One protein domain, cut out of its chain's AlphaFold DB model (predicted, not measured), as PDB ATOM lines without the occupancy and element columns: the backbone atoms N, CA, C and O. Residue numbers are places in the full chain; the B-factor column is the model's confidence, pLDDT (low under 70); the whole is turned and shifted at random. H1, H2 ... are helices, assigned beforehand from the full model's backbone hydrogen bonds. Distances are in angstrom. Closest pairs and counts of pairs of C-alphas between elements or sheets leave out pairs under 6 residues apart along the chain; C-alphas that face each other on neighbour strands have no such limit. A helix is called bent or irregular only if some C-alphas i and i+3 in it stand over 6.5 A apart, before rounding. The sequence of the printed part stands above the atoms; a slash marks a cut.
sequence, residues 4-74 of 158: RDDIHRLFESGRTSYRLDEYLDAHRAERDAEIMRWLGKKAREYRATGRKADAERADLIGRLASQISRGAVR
ATOM      1  N   ARG A   4       9.182 -50.580  25.622       63.47
ATOM      2  CA  ARG A   4       7.940 -50.823  24.877       63.47
ATOM      3  C   ARG A   4       7.027 -51.865  25.532       63.47
ATOM      4  O   ARG A   4       5.850 -51.579  25.743       63.47
ATOM      5  N   ASP A   5       7.548 -53.038  25.890       67.44
ATOM      6  CA  ASP A   5       6.748 -54.102  26.525       67.44
ATOM      7  C   ASP A   5       6.228 -53.676  27.909       67.44
ATOM      8  O   ASP A   5       5.100 -53.991  28.294       67.44
ATOM      9  N   ASP A   6       7.042 -52.919  28.650       69.88
ATOM     10  CA  ASP A   6       6.693 -52.435  29.986       69.88
ATOM     11  C   ASP A   6       5.623 -51.338  29.958       69.88
ATOM     12  O   ASP A   6       4.746 -51.323  30.825       69.88
ATOM     13  N   ILE A   7       5.633 -50.458  28.950       67.44
ATOM     14  CA  ILE A   7       4.602 -49.425  28.775       67.44
ATOM     15  C   ILE A   7       3.227 -50.062  28.572       67.44
ATOM     16  O   ILE A   7       2.290 -49.716  29.292       67.44
ATOM     17  N   HIS A   8       3.106 -51.035  27.665       65.75
ATOM     18  CA  HIS A   8       1.839 -51.739  27.444       65.75
ATOM     19  C   HIS A   8       1.321 -52.388  28.736       65.75
ATOM     20  O   HIS A   8       0.166 -52.187  29.115       65.75
ATOM     21  N   ARG A   9       2.207 -53.063  29.478       69.25
ATOM     22  CA  ARG A   9       1.866 -53.714  30.748       69.25
ATOM     23  C   ARG A   9       1.430 -52.728  31.836       69.25
ATOM     24  O   ARG A   9       0.537 -53.035  32.626       69.25
ATOM     25  N   LEU A  10       2.054 -51.553  31.912       66.56
ATOM     26  CA  LEU A  10       1.703 -50.517  32.887       66.56
ATOM     27  C   LEU A  10       0.312 -49.947  32.620       66.56
ATOM     28  O   LEU A  10      -0.480 -49.839  33.560       66.56
ATOM     29  N   PHE A  11      -0.006 -49.661  31.356       64.31
ATOM     30  CA  PHE A  11      -1.331 -49.187  30.961       64.31
ATOM     31  C   PHE A  11      -2.424 -50.233  31.215       64.31
ATOM     32  O   PHE A  11      -3.472 -49.886  31.755       64.31
ATOM     33  N   GLU A  12      -2.159 -51.511  30.941       67.44
ATOM     34  CA  GLU A  12      -3.087 -52.612  31.251       67.44
ATOM     35  C   GLU A  12      -3.304 -52.810  32.759       67.44
ATOM     36  O   GLU A  12      -4.368 -53.249  33.191       67.44
ATOM     37  N   SER A  13      -2.314 -52.463  33.585       66.62
ATOM     38  CA  SER A  13      -2.385 -52.643  35.039       66.62
ATOM     39  C   SER A  13      -3.153 -51.545  35.789       66.62
ATOM     40  O   SER A  13      -3.352 -51.670  37.000       66.62
ATOM     41  N   GLY A  14      -3.541 -50.449  35.121       57.06
ATOM     42  CA  GLY A  14      -4.264 -49.320  35.727       57.06
ATOM     43  C   GLY A  14      -3.488 -48.538  36.801       57.06
ATOM     44  O   GLY A  14      -4.049 -47.657  37.452       57.06
ATOM     45  N   ARG A  15      -2.199 -48.833  37.017       56.31
ATOM     46  CA  ARG A  15      -1.355 -48.133  37.994       56.31
ATOM     47  C   ARG A  15      -0.781 -46.870  37.368       56.31
ATOM     48  O   ARG A  15       0.136 -46.940  36.556       56.31
ATOM     49  N   THR A  16      -1.280 -45.710  37.782       61.94
ATOM     50  CA  THR A  16      -0.717 -44.420  37.374       61.94
ATOM     51  C   THR A  16      -0.174 -43.663  38.572       61.94
ATOM     52  O   THR A  16      -0.873 -43.443  39.555       61.94
ATOM     53  N   SER A  17       1.105 -43.307  38.478       61.69
ATOM     54  CA  SER A  17       1.672 -42.002  38.839       61.69
ATOM     55  C   SER A  17       3.156 -42.163  39.200       61.69
ATOM     56  O   SER A  17       3.550 -43.135  39.842       61.69
ATOM     57  N   TYR A  18       3.963 -41.199  38.752       52.53
ATOM     58  CA  TYR A  18       5.404 -40.976  38.973       52.53
ATOM     59  C   TYR A  18       6.440 -41.657  38.067       52.53
ATOM     60  O   TYR A  18       7.494 -41.065  37.881       52.53
ATOM     61  N   ARG A  19       6.186 -42.813  37.438       58.62
ATOM     62  CA  ARG A  19       7.196 -43.445  36.548       58.62
ATOM     63  C   ARG A  19       7.001 -43.217  35.049       58.62
ATOM     64  O   ARG A  19       7.859 -43.598  34.263       58.62
ATOM     65  N   LEU A  20       5.880 -42.630  34.630       62.94
ATOM     66  CA  LEU A  20       5.525 -42.565  33.210       62.94
ATOM     67  C   LEU A  20       6.523 -41.739  32.389       62.94
ATOM     68  O   LEU A  20       6.874 -42.160  31.295       62.94
ATOM     69  N   ASP A  21       7.007 -40.616  32.918       59.56
ATOM     70  CA  ASP A  21       7.966 -39.765  32.205       59.56
ATOM     71  C   ASP A  21       9.312 -40.477  32.006       59.56
ATOM     72  O   ASP A  21       9.828 -40.497  30.893       59.56
ATOM     73  N   GLU A  22       9.818 -41.171  33.033       63.59
ATOM     74  CA  GLU A  22      11.032 -41.997  32.928       63.59
ATOM     75  C   GLU A  22      10.872 -43.109  31.879       63.59
ATOM     76  O   GLU A  22      11.781 -43.362  31.088       63.59
ATOM     77  N   TYR A  23       9.703 -43.755  31.827       67.25
ATOM     78  CA  TYR A  23       9.414 -44.780  30.823       67.25
ATOM     79  C   TYR A  23       9.269 -44.205  29.414       67.25
ATOM     80  O   TYR A  23       9.739 -44.812  28.456       67.25
ATOM     81  N   LEU A  24       8.631 -43.045  29.267       67.06
ATOM     82  CA  LEU A  24       8.484 -42.383  27.975       67.06
ATOM     83  C   LEU A  24       9.830 -41.886  27.449       67.06
ATOM     84  O   LEU A  24      10.086 -42.004  26.253       67.06
ATOM     85  N   ASP A  25      10.701 -41.389  28.322       67.56
ATOM     86  CA  ASP A  25      12.066 -41.024  27.955       67.56
ATOM     87  C   ASP A  25      12.895 -42.261  27.589       67.56
ATOM     88  O   ASP A  25      13.610 -42.238  26.585       67.56
ATOM     89  N   ALA A  26      12.730 -43.377  28.306       69.69
ATOM     90  CA  ALA A  26      13.335 -44.654  27.928       69.69
ATOM     91  C   ALA A  26      12.823 -45.159  26.565       69.69
ATOM     92  O   ALA A  26      13.619 -45.586  25.732       69.69
ATOM     93  N   HIS A  27      11.520 -45.055  26.287       70.50
ATOM     94  CA  HIS A  27      10.928 -45.435  24.995       70.50
ATOM     95  C   HIS A  27      11.418 -44.546  23.853       70.50
ATOM     96  O   HIS A  27      11.784 -45.042  22.787       70.50
ATOM     97  N   ARG A  28      11.495 -43.229  24.078       72.56
ATOM     98  CA  ARG A  28      12.090 -42.283  23.123       72.56
ATOM     99  C   ARG A  28      13.539 -42.650  22.832       72.56
ATOM    100  O   ARG A  28      13.897 -42.762  21.664       72.56
ATOM    101  N   ALA A  29      14.333 -42.919  23.866       74.12
ATOM    102  CA  ALA A  29      15.721 -43.340  23.710       74.12
ATOM    103  C   ALA A  29      15.847 -44.670  22.944       74.12
ATOM    104  O   ALA A  29      16.723 -44.804  22.087       74.12
ATOM    105  N   GLU A  30      14.962 -45.641  23.197       74.81
ATOM    106  CA  GLU A  30      14.920 -46.909  22.459       74.81
ATOM    107  C   GLU A  30      14.574 -46.703  20.976       74.81
ATOM    108  O   GLU A  30      15.287 -47.222  20.108       74.81
ATOM    109  N   ARG A  31      13.542 -45.903  20.664       75.19
ATOM    110  CA  ARG A  31      13.184 -45.555  19.278       75.19
ATOM    111  C   ARG A  31      14.307 -44.811  18.571       75.19
ATOM    112  O   ARG A  31      14.653 -45.166  17.444       75.19
ATOM    113  N   ASP A  32      14.902 -43.816  19.215       75.94
ATOM    114  CA  ASP A  32      16.004 -43.049  18.637       75.94
ATOM    115  C   ASP A  32      17.211 -43.956  18.368       75.94
ATOM    116  O   ASP A  32      17.843 -43.859  17.313       75.94
ATOM    117  N   ALA A  33      17.492 -44.916  19.255       74.56
ATOM    118  CA  ALA A  33      18.529 -45.921  19.041       74.56
ATOM    119  C   ALA A  33      18.223 -46.867  17.866       74.56
ATOM    120  O   ALA A  33      19.144 -47.308  17.168       74.56
ATOM    121  N   GLU A  34      16.959 -47.209  17.623       77.25
ATOM    122  CA  GLU A  34      16.547 -47.989  16.452       77.25
ATOM    123  C   GLU A  34      16.682 -47.182  15.152       77.25
ATOM    124  O   GLU A  34      17.313 -47.649  14.197       77.25
ATOM    125  N   ILE A  35      16.195 -45.938  15.141       77.81
ATOM    126  CA  ILE A  35      16.315 -45.017  14.003       77.81
ATOM    127  C   ILE A  35      17.791 -44.786  13.664       77.81
ATOM    128  O   ILE A  35      18.187 -44.906  12.503       77.81
ATOM    129  N   MET A  36      18.640 -44.529  14.663       78.06
ATOM    130  CA  MET A  36      20.082 -44.366  14.462       78.06
ATOM    131  C   MET A  36      20.735 -45.629  13.891       78.06
ATOM    132  O   MET A  36      21.564 -45.531  12.980       78.06
ATOM    133  N   ARG A  37      20.351 -46.823  14.365       82.88
ATOM    134  CA  ARG A  37      20.838 -48.096  13.806       82.88
ATOM    135  C   ARG A  37      20.449 -48.252  12.337       82.88
ATOM    136  O   ARG A  37      21.297 -48.633  11.523       82.88
ATOM    137  N   TRP A  38      19.207 -47.925  11.985       87.75
ATOM    138  CA  TRP A  38      18.727 -47.983  10.606       87.75
ATOM    139  C   TRP A  38      19.430 -46.961   9.701       87.75
ATOM    140  O   TRP A  38      19.952 -47.340   8.649       87.75
ATOM    141  N   LEU A  39      19.546 -45.699  10.131       84.12
ATOM    142  CA  LEU A  39      20.266 -44.651   9.397       84.12
ATOM    143  C   LEU A  39      21.738 -45.026   9.189       84.12
ATOM    144  O   LEU A  39      22.261 -44.907   8.082       84.12
ATOM    145  N   GLY A  40      22.397 -45.563  10.219       83.94
ATOM    146  CA  GLY A  40      23.774 -46.043  10.122       83.94
ATOM    147  C   GLY A  40      23.933 -47.186   9.115       83.94
ATOM    148  O   GLY A  40      24.898 -47.206   8.347       83.94
ATOM    149  N   LYS A  41      22.974 -48.122   9.066       87.31
ATOM    150  CA  LYS A  41      22.943 -49.173   8.039       87.31
ATOM    151  C   LYS A  41      22.784 -48.571   6.641       87.31
ATOM    152  O   LYS A  41      23.569 -48.903   5.757       87.31
ATOM    153  N   LYS A  42      21.842 -47.643   6.458       82.94
ATOM    154  CA  LYS A  42      21.594 -46.989   5.166       82.94
ATOM    155  C   LYS A  42      22.780 -46.179   4.661       82.94
ATOM    156  O   LYS A  42      23.141 -46.306   3.496       82.94
ATOM    157  N   ALA A  43      23.451 -45.426   5.527       82.75
ATOM    158  CA  ALA A  43      24.664 -44.705   5.151       82.75
ATOM    159  C   ALA A  43      25.769 -45.652   4.643       82.75
ATOM    160  O   ALA A  43      26.451 -45.333   3.669       82.75
ATOM    161  N   ARG A  44      25.937 -46.832   5.262       84.62
ATOM    162  CA  ARG A  44      26.899 -47.845   4.790       84.62
ATOM    163  C   ARG A  44      26.524 -48.411   3.421       84.62
ATOM    164  O   ARG A  44      27.410 -48.555   2.585       84.62
ATOM    165  N   GLU A  45      25.242 -48.688   3.184       88.00
ATOM    166  CA  GLU A  45      24.747 -49.165   1.884       88.00
ATOM    167  C   GLU A  45      25.058 -48.159   0.761       88.00
ATOM    168  O   GLU A  45      25.606 -48.548  -0.271       88.00
ATOM    169  N   TYR A  46      24.815 -46.861   0.990       83.31
ATOM    170  CA  TYR A  46      25.144 -45.811   0.018       83.31
ATOM    171  C   TYR A  46      26.655 -45.664  -0.219       83.31
ATOM    172  O   TYR A  46      27.095 -45.523  -1.359       83.31
ATOM    173  N   ARG A  47      27.489 -45.763   0.825       81.00
ATOM    174  CA  ARG A  47      28.953 -45.731   0.640       81.00
ATOM    175  C   ARG A  47      29.470 -46.933  -0.148       81.00
ATOM    176  O   ARG A  47      30.375 -46.772  -0.960       81.00
ATOM    177  N   ALA A  48      28.874 -48.109   0.041       83.19
ATOM    178  CA  ALA A  48      29.243 -49.318  -0.694       83.19
ATOM    179  C   ALA A  48      28.924 -49.233  -2.198       83.19
ATOM    180  O   ALA A  48      29.493 -49.986  -2.983       83.19
ATOM    181  N   THR A  49      28.053 -48.308  -2.622       82.19
ATOM    182  CA  THR A  49      27.691 -48.125  -4.038       82.19
ATOM    183  C   THR A  49      28.787 -47.408  -4.848       82.19
ATOM    184  O   THR A  49      28.780 -47.459  -6.077       82.19
ATOM    185  N   GLY A  50      29.745 -46.747  -4.182       74.19
ATOM    186  CA  GLY A  50      30.970 -46.210  -4.794       74.19
ATOM    187  C   GLY A  50      30.809 -44.969  -5.685       74.19
ATOM    188  O   GLY A  50      31.800 -44.468  -6.212       74.19
ATOM    189  N   ARG A  51      29.594 -44.435  -5.864       85.19
ATOM    190  CA  ARG A  51      29.352 -43.209  -6.645       85.19
ATOM    191  C   ARG A  51      29.488 -41.970  -5.762       85.19
ATOM    192  O   ARG A  51      29.021 -41.954  -4.627       85.19
ATOM    193  N   LYS A  52      30.036 -40.884  -6.318       80.81
ATOM    194  CA  LYS A  52      30.207 -39.604  -5.604       80.81
ATOM    195  C   LYS A  52      28.887 -39.059  -5.027       80.81
ATOM    196  O   LYS A  52      28.855 -38.642  -3.876       80.81
ATOM    197  N   ALA A  53      27.792 -39.160  -5.783       80.25
ATOM    198  CA  ALA A  53      26.457 -38.754  -5.330       80.25
ATOM    199  C   ALA A  53      25.923 -39.597  -4.152       80.25
ATOM    200  O   ALA A  53      25.157 -39.102  -3.328       80.25
ATOM    201  N   ASP A  54      26.330 -40.864  -4.042       78.00
ATOM    202  CA  ASP A  54      25.919 -41.732  -2.934       78.00
ATOM    203  C   ASP A  54      26.773 -41.488  -1.676       78.00
ATOM    204  O   ASP A  54      26.269 -41.596  -0.558       78.00
ATOM    205  N   ALA A  55      28.025 -41.039  -1.832       78.31
ATOM    206  CA  ALA A  55      28.833 -40.542  -0.716       78.31
ATOM    207  C   ALA A  55      28.214 -39.282  -0.078       78.31
ATOM    208  O   ALA A  55      28.068 -39.221   1.142       78.31
ATOM    209  N   GLU A  56      27.751 -38.330  -0.896       83.12
ATOM    210  CA  GLU A  56      27.053 -37.125  -0.420       83.12
ATOM    211  C   GLU A  56      25.758 -37.474   0.337       83.12
ATOM    212  O   GLU A  56      25.484 -36.916   1.402       83.12
ATOM    213  N   ARG A  57      24.986 -38.454  -0.156       81.62
ATOM    214  CA  ARG A  57      23.793 -38.972   0.538       81.62
ATOM    215  C   ARG A  57      24.135 -39.616   1.877       81.62
ATOM    216  O   ARG A  57      23.438 -39.374   2.861       81.62
ATOM    217  N   ALA A  58      25.202 -40.409   1.942       82.06
ATOM    218  CA  ALA A  58      25.645 -41.027   3.188       82.06
ATOM    219  C   ALA A  58      26.066 -39.988   4.238       82.06
ATOM    220  O   ALA A  58      25.767 -40.152   5.425       82.06
ATOM    221  N   ASP A  59      26.712 -38.902   3.815       83.00
ATOM    222  CA  ASP A  59      27.102 -37.811   4.707       83.00
ATOM    223  C   ASP A  59      25.887 -37.018   5.203       83.00
ATOM    224  O   ASP A  59      25.824 -36.645   6.377       83.00
ATOM    225  N   LEU A  60      24.878 -36.830   4.349       85.00
ATOM    226  CA  LEU A  60      23.609 -36.203   4.723       85.00
ATOM    227  C   LEU A  60      22.842 -37.057   5.749       85.00
ATOM    228  O   LEU A  60      22.376 -36.532   6.761       85.00
ATOM    229  N   ILE A  61      22.811 -38.381   5.561       83.56
ATOM    230  CA  ILE A  61      22.263 -39.337   6.541       83.56
ATOM    231  C   ILE A  61      23.022 -39.258   7.875       83.56
ATOM    232  O   ILE A  61      22.403 -39.267   8.938       83.56
ATOM    233  N   GLY A  62      24.351 -39.128   7.837       80.44
ATOM    234  CA  GLY A  62      25.166 -38.941   9.040       80.44
ATOM    235  C   GLY A  62      24.815 -37.660   9.806       80.44
ATOM    236  O   GLY A  62      24.712 -37.681  11.034       80.44
ATOM    237  N   ARG A  63      24.562 -36.554   9.094       83.31
ATOM    238  CA  ARG A  63      24.115 -35.291   9.707       83.31
ATOM    239  C   ARG A  63      22.738 -35.429  10.356       83.31
ATOM    240  O   ARG A  63      22.579 -34.973  11.486       83.31
ATOM    241  N   LEU A  64      21.793 -36.107   9.700       80.50
ATOM    242  CA  LEU A  64      20.461 -36.381  10.256       80.50
ATOM    243  C   LEU A  64      20.540 -37.229  11.532       80.50
ATOM    244  O   LEU A  64      19.945 -36.871  12.545       80.50
ATOM    245  N   ALA A  65      21.342 -38.298  11.527       77.88
ATOM    246  CA  ALA A  65      21.561 -39.121  12.718       77.88
ATOM    247  C   ALA A  65      22.167 -38.305  13.877       77.88
ATOM    248  O   ALA A  65      21.741 -38.429  15.023       77.88
ATOM    249  N   SER A  66      23.115 -37.409  13.579       79.44
ATOM    250  CA  SER A  66      23.703 -36.500  14.569       79.44
ATOM    251  C   SER A  66      22.703 -35.463  15.102       79.44
ATOM    252  O   SER A  66      22.783 -35.064  16.264       79.44
ATOM    253  N   GLN A  67      21.749 -35.010  14.286       78.94
ATOM    254  CA  GLN A  67      20.671 -34.123  14.735       78.94
ATOM    255  C   GLN A  67      19.693 -34.843  15.669       78.94
ATOM    256  O   GLN A  67      19.344 -34.281  16.705       78.94
ATOM    257  N   ILE A  68      19.322 -36.085  15.351       75.62
ATOM    258  CA  ILE A  68      18.474 -36.929  16.207       75.62
ATOM    259  C   ILE A  68      19.172 -37.194  17.547       75.62
ATOM    260  O   ILE A  68      18.614 -36.888  18.593       75.62
ATOM    261  N   SER A  69      20.438 -37.628  17.529       72.81
ATOM    262  CA  SER A  69      21.217 -37.901  18.749       72.81
ATOM    263  C   SER A  69      21.374 -36.693  19.680       72.81
ATOM    264  O   SER A  69      21.578 -36.877  20.876       72.81
ATOM    265  N   ARG A  70      21.331 -35.466  19.147       74.50
ATOM    266  CA  ARG A  70      21.418 -34.225  19.937       74.50
ATOM    267  C   ARG A  70      20.052 -33.695  20.377       74.50
ATOM    268  O   ARG A  70      19.995 -32.609  20.944       74.50
ATOM    269  N   GLY A  71      18.961 -34.395  20.060       65.75
ATOM    270  CA  GLY A  71      17.600 -33.923  20.319       65.75
ATOM    271  C   GLY A  71      17.227 -32.668  19.519       65.75
ATOM    272  O   GLY A  71      16.307 -31.944  19.889       65.75
ATOM    273  N   ALA A  72      17.939 -32.375  18.422       68.38
ATOM    274  CA  ALA A  72      17.670 -31.205  17.582       68.38
ATOM    275  C   ALA A  72      16.416 -31.387  16.706       68.38
ATOM    276  O   ALA A  72      15.899 -30.419  16.149       68.38
ATOM    277  N   VAL A  73      15.914 -32.622  16.593       64.56
ATOM    278  CA  VAL A  73      14.617 -32.926  15.987       64.56
ATOM    279  C   VAL A  73      13.543 -32.752  17.059       64.56
ATOM    280  O   VAL A  73      13.289 -33.648  17.857       64.56
ATOM    281  N   ARG A  74      12.919 -31.572  17.098       54.28
ATOM    282  CA  ARG A  74      11.717 -31.366  17.915       54.28
ATOM    283  C   ARG A  74      10.532 -32.087  17.257       54.28
ATOM    284  O   ARG A  74      10.401 -31.979  16.038       54.28
TER     285      ARG A  74
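This is residues 4 to 74 of the 158 residues of an uncharacterized protein of Streptomyces sp. BK340 (UniProt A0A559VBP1). Picture a long, thin zigzag of three helices: the long H2 makes most of the length, H3 folds back along its later part as a helical hairpin, and the short H1 folds back beside its first part on the other side, close to it mainly at Arg 4. Residues 12 to 18, in the bend from H1 to H2, stick out at one end. The printed part has 71 residues, with three named helices in the order H1, H2, H3 and no named strand, and its class is all helix. The whole is extended, with a radius of gyration of the C-alphas of 17.2 A, and a rod in outline, spanning 54 by 21 by 11 A.

Start at the first printed residue, where H1, residues 4 to 12, runs toward a short link of 7 residues. Beyond that link is H2, residues 20 to 48, and the two are close but not clearly touching, with 2 pairs of C-alphas within 8 A. Look at Arg 4 and His 27, their closest C-alphas, 6.2 A apart. H1 and H2 run opposite ways at a shallow tilt of 29 degrees. Follow H2 to Ala 48, and a tight link of 3 residues brings you to H3, residues 52 to 69. H2 and H3 touch and form a helical hairpin; their closest C-alphas, those of Ala 43 and Ala 58, are 4.3 A apart. They run opposite ways at a shallow tilt of 11 degrees. H1 and H3 are apart. In H1, H2 and H3 every O i to N i+4 pair is within hydrogen-bond range.

Find C-alpha 4 at (7.940, -50.823, 24.877), where H1 begins; its nine residues cover 12.9 A to C-alpha 12. Next find C-alpha 20 at (5.525, -42.565, 33.210); from there H2 runs 41.9 A through 29 residues to C-alpha 48 at (29.243, -49.318, -0.694). H3 begins at C-alpha 52 and ends 26.0 A away at C-alpha 69, at (21.217, -37.901, 18.749). None of the three helices is bent or irregular.

The two C-alphas farthest apart, those of Gly 14 and Lys 52, are 54.7 A from each other. From the C-alpha of Arg 4 to that of Arg 74, the first and last printed, it is 21.0 A. The printed part has no cut, and neither link is long. Read the B-factor column for the model's confidence: the mean pLDDT of the printed part is 73.9, and residues 4 to 26 and 71 to 74 are under 70.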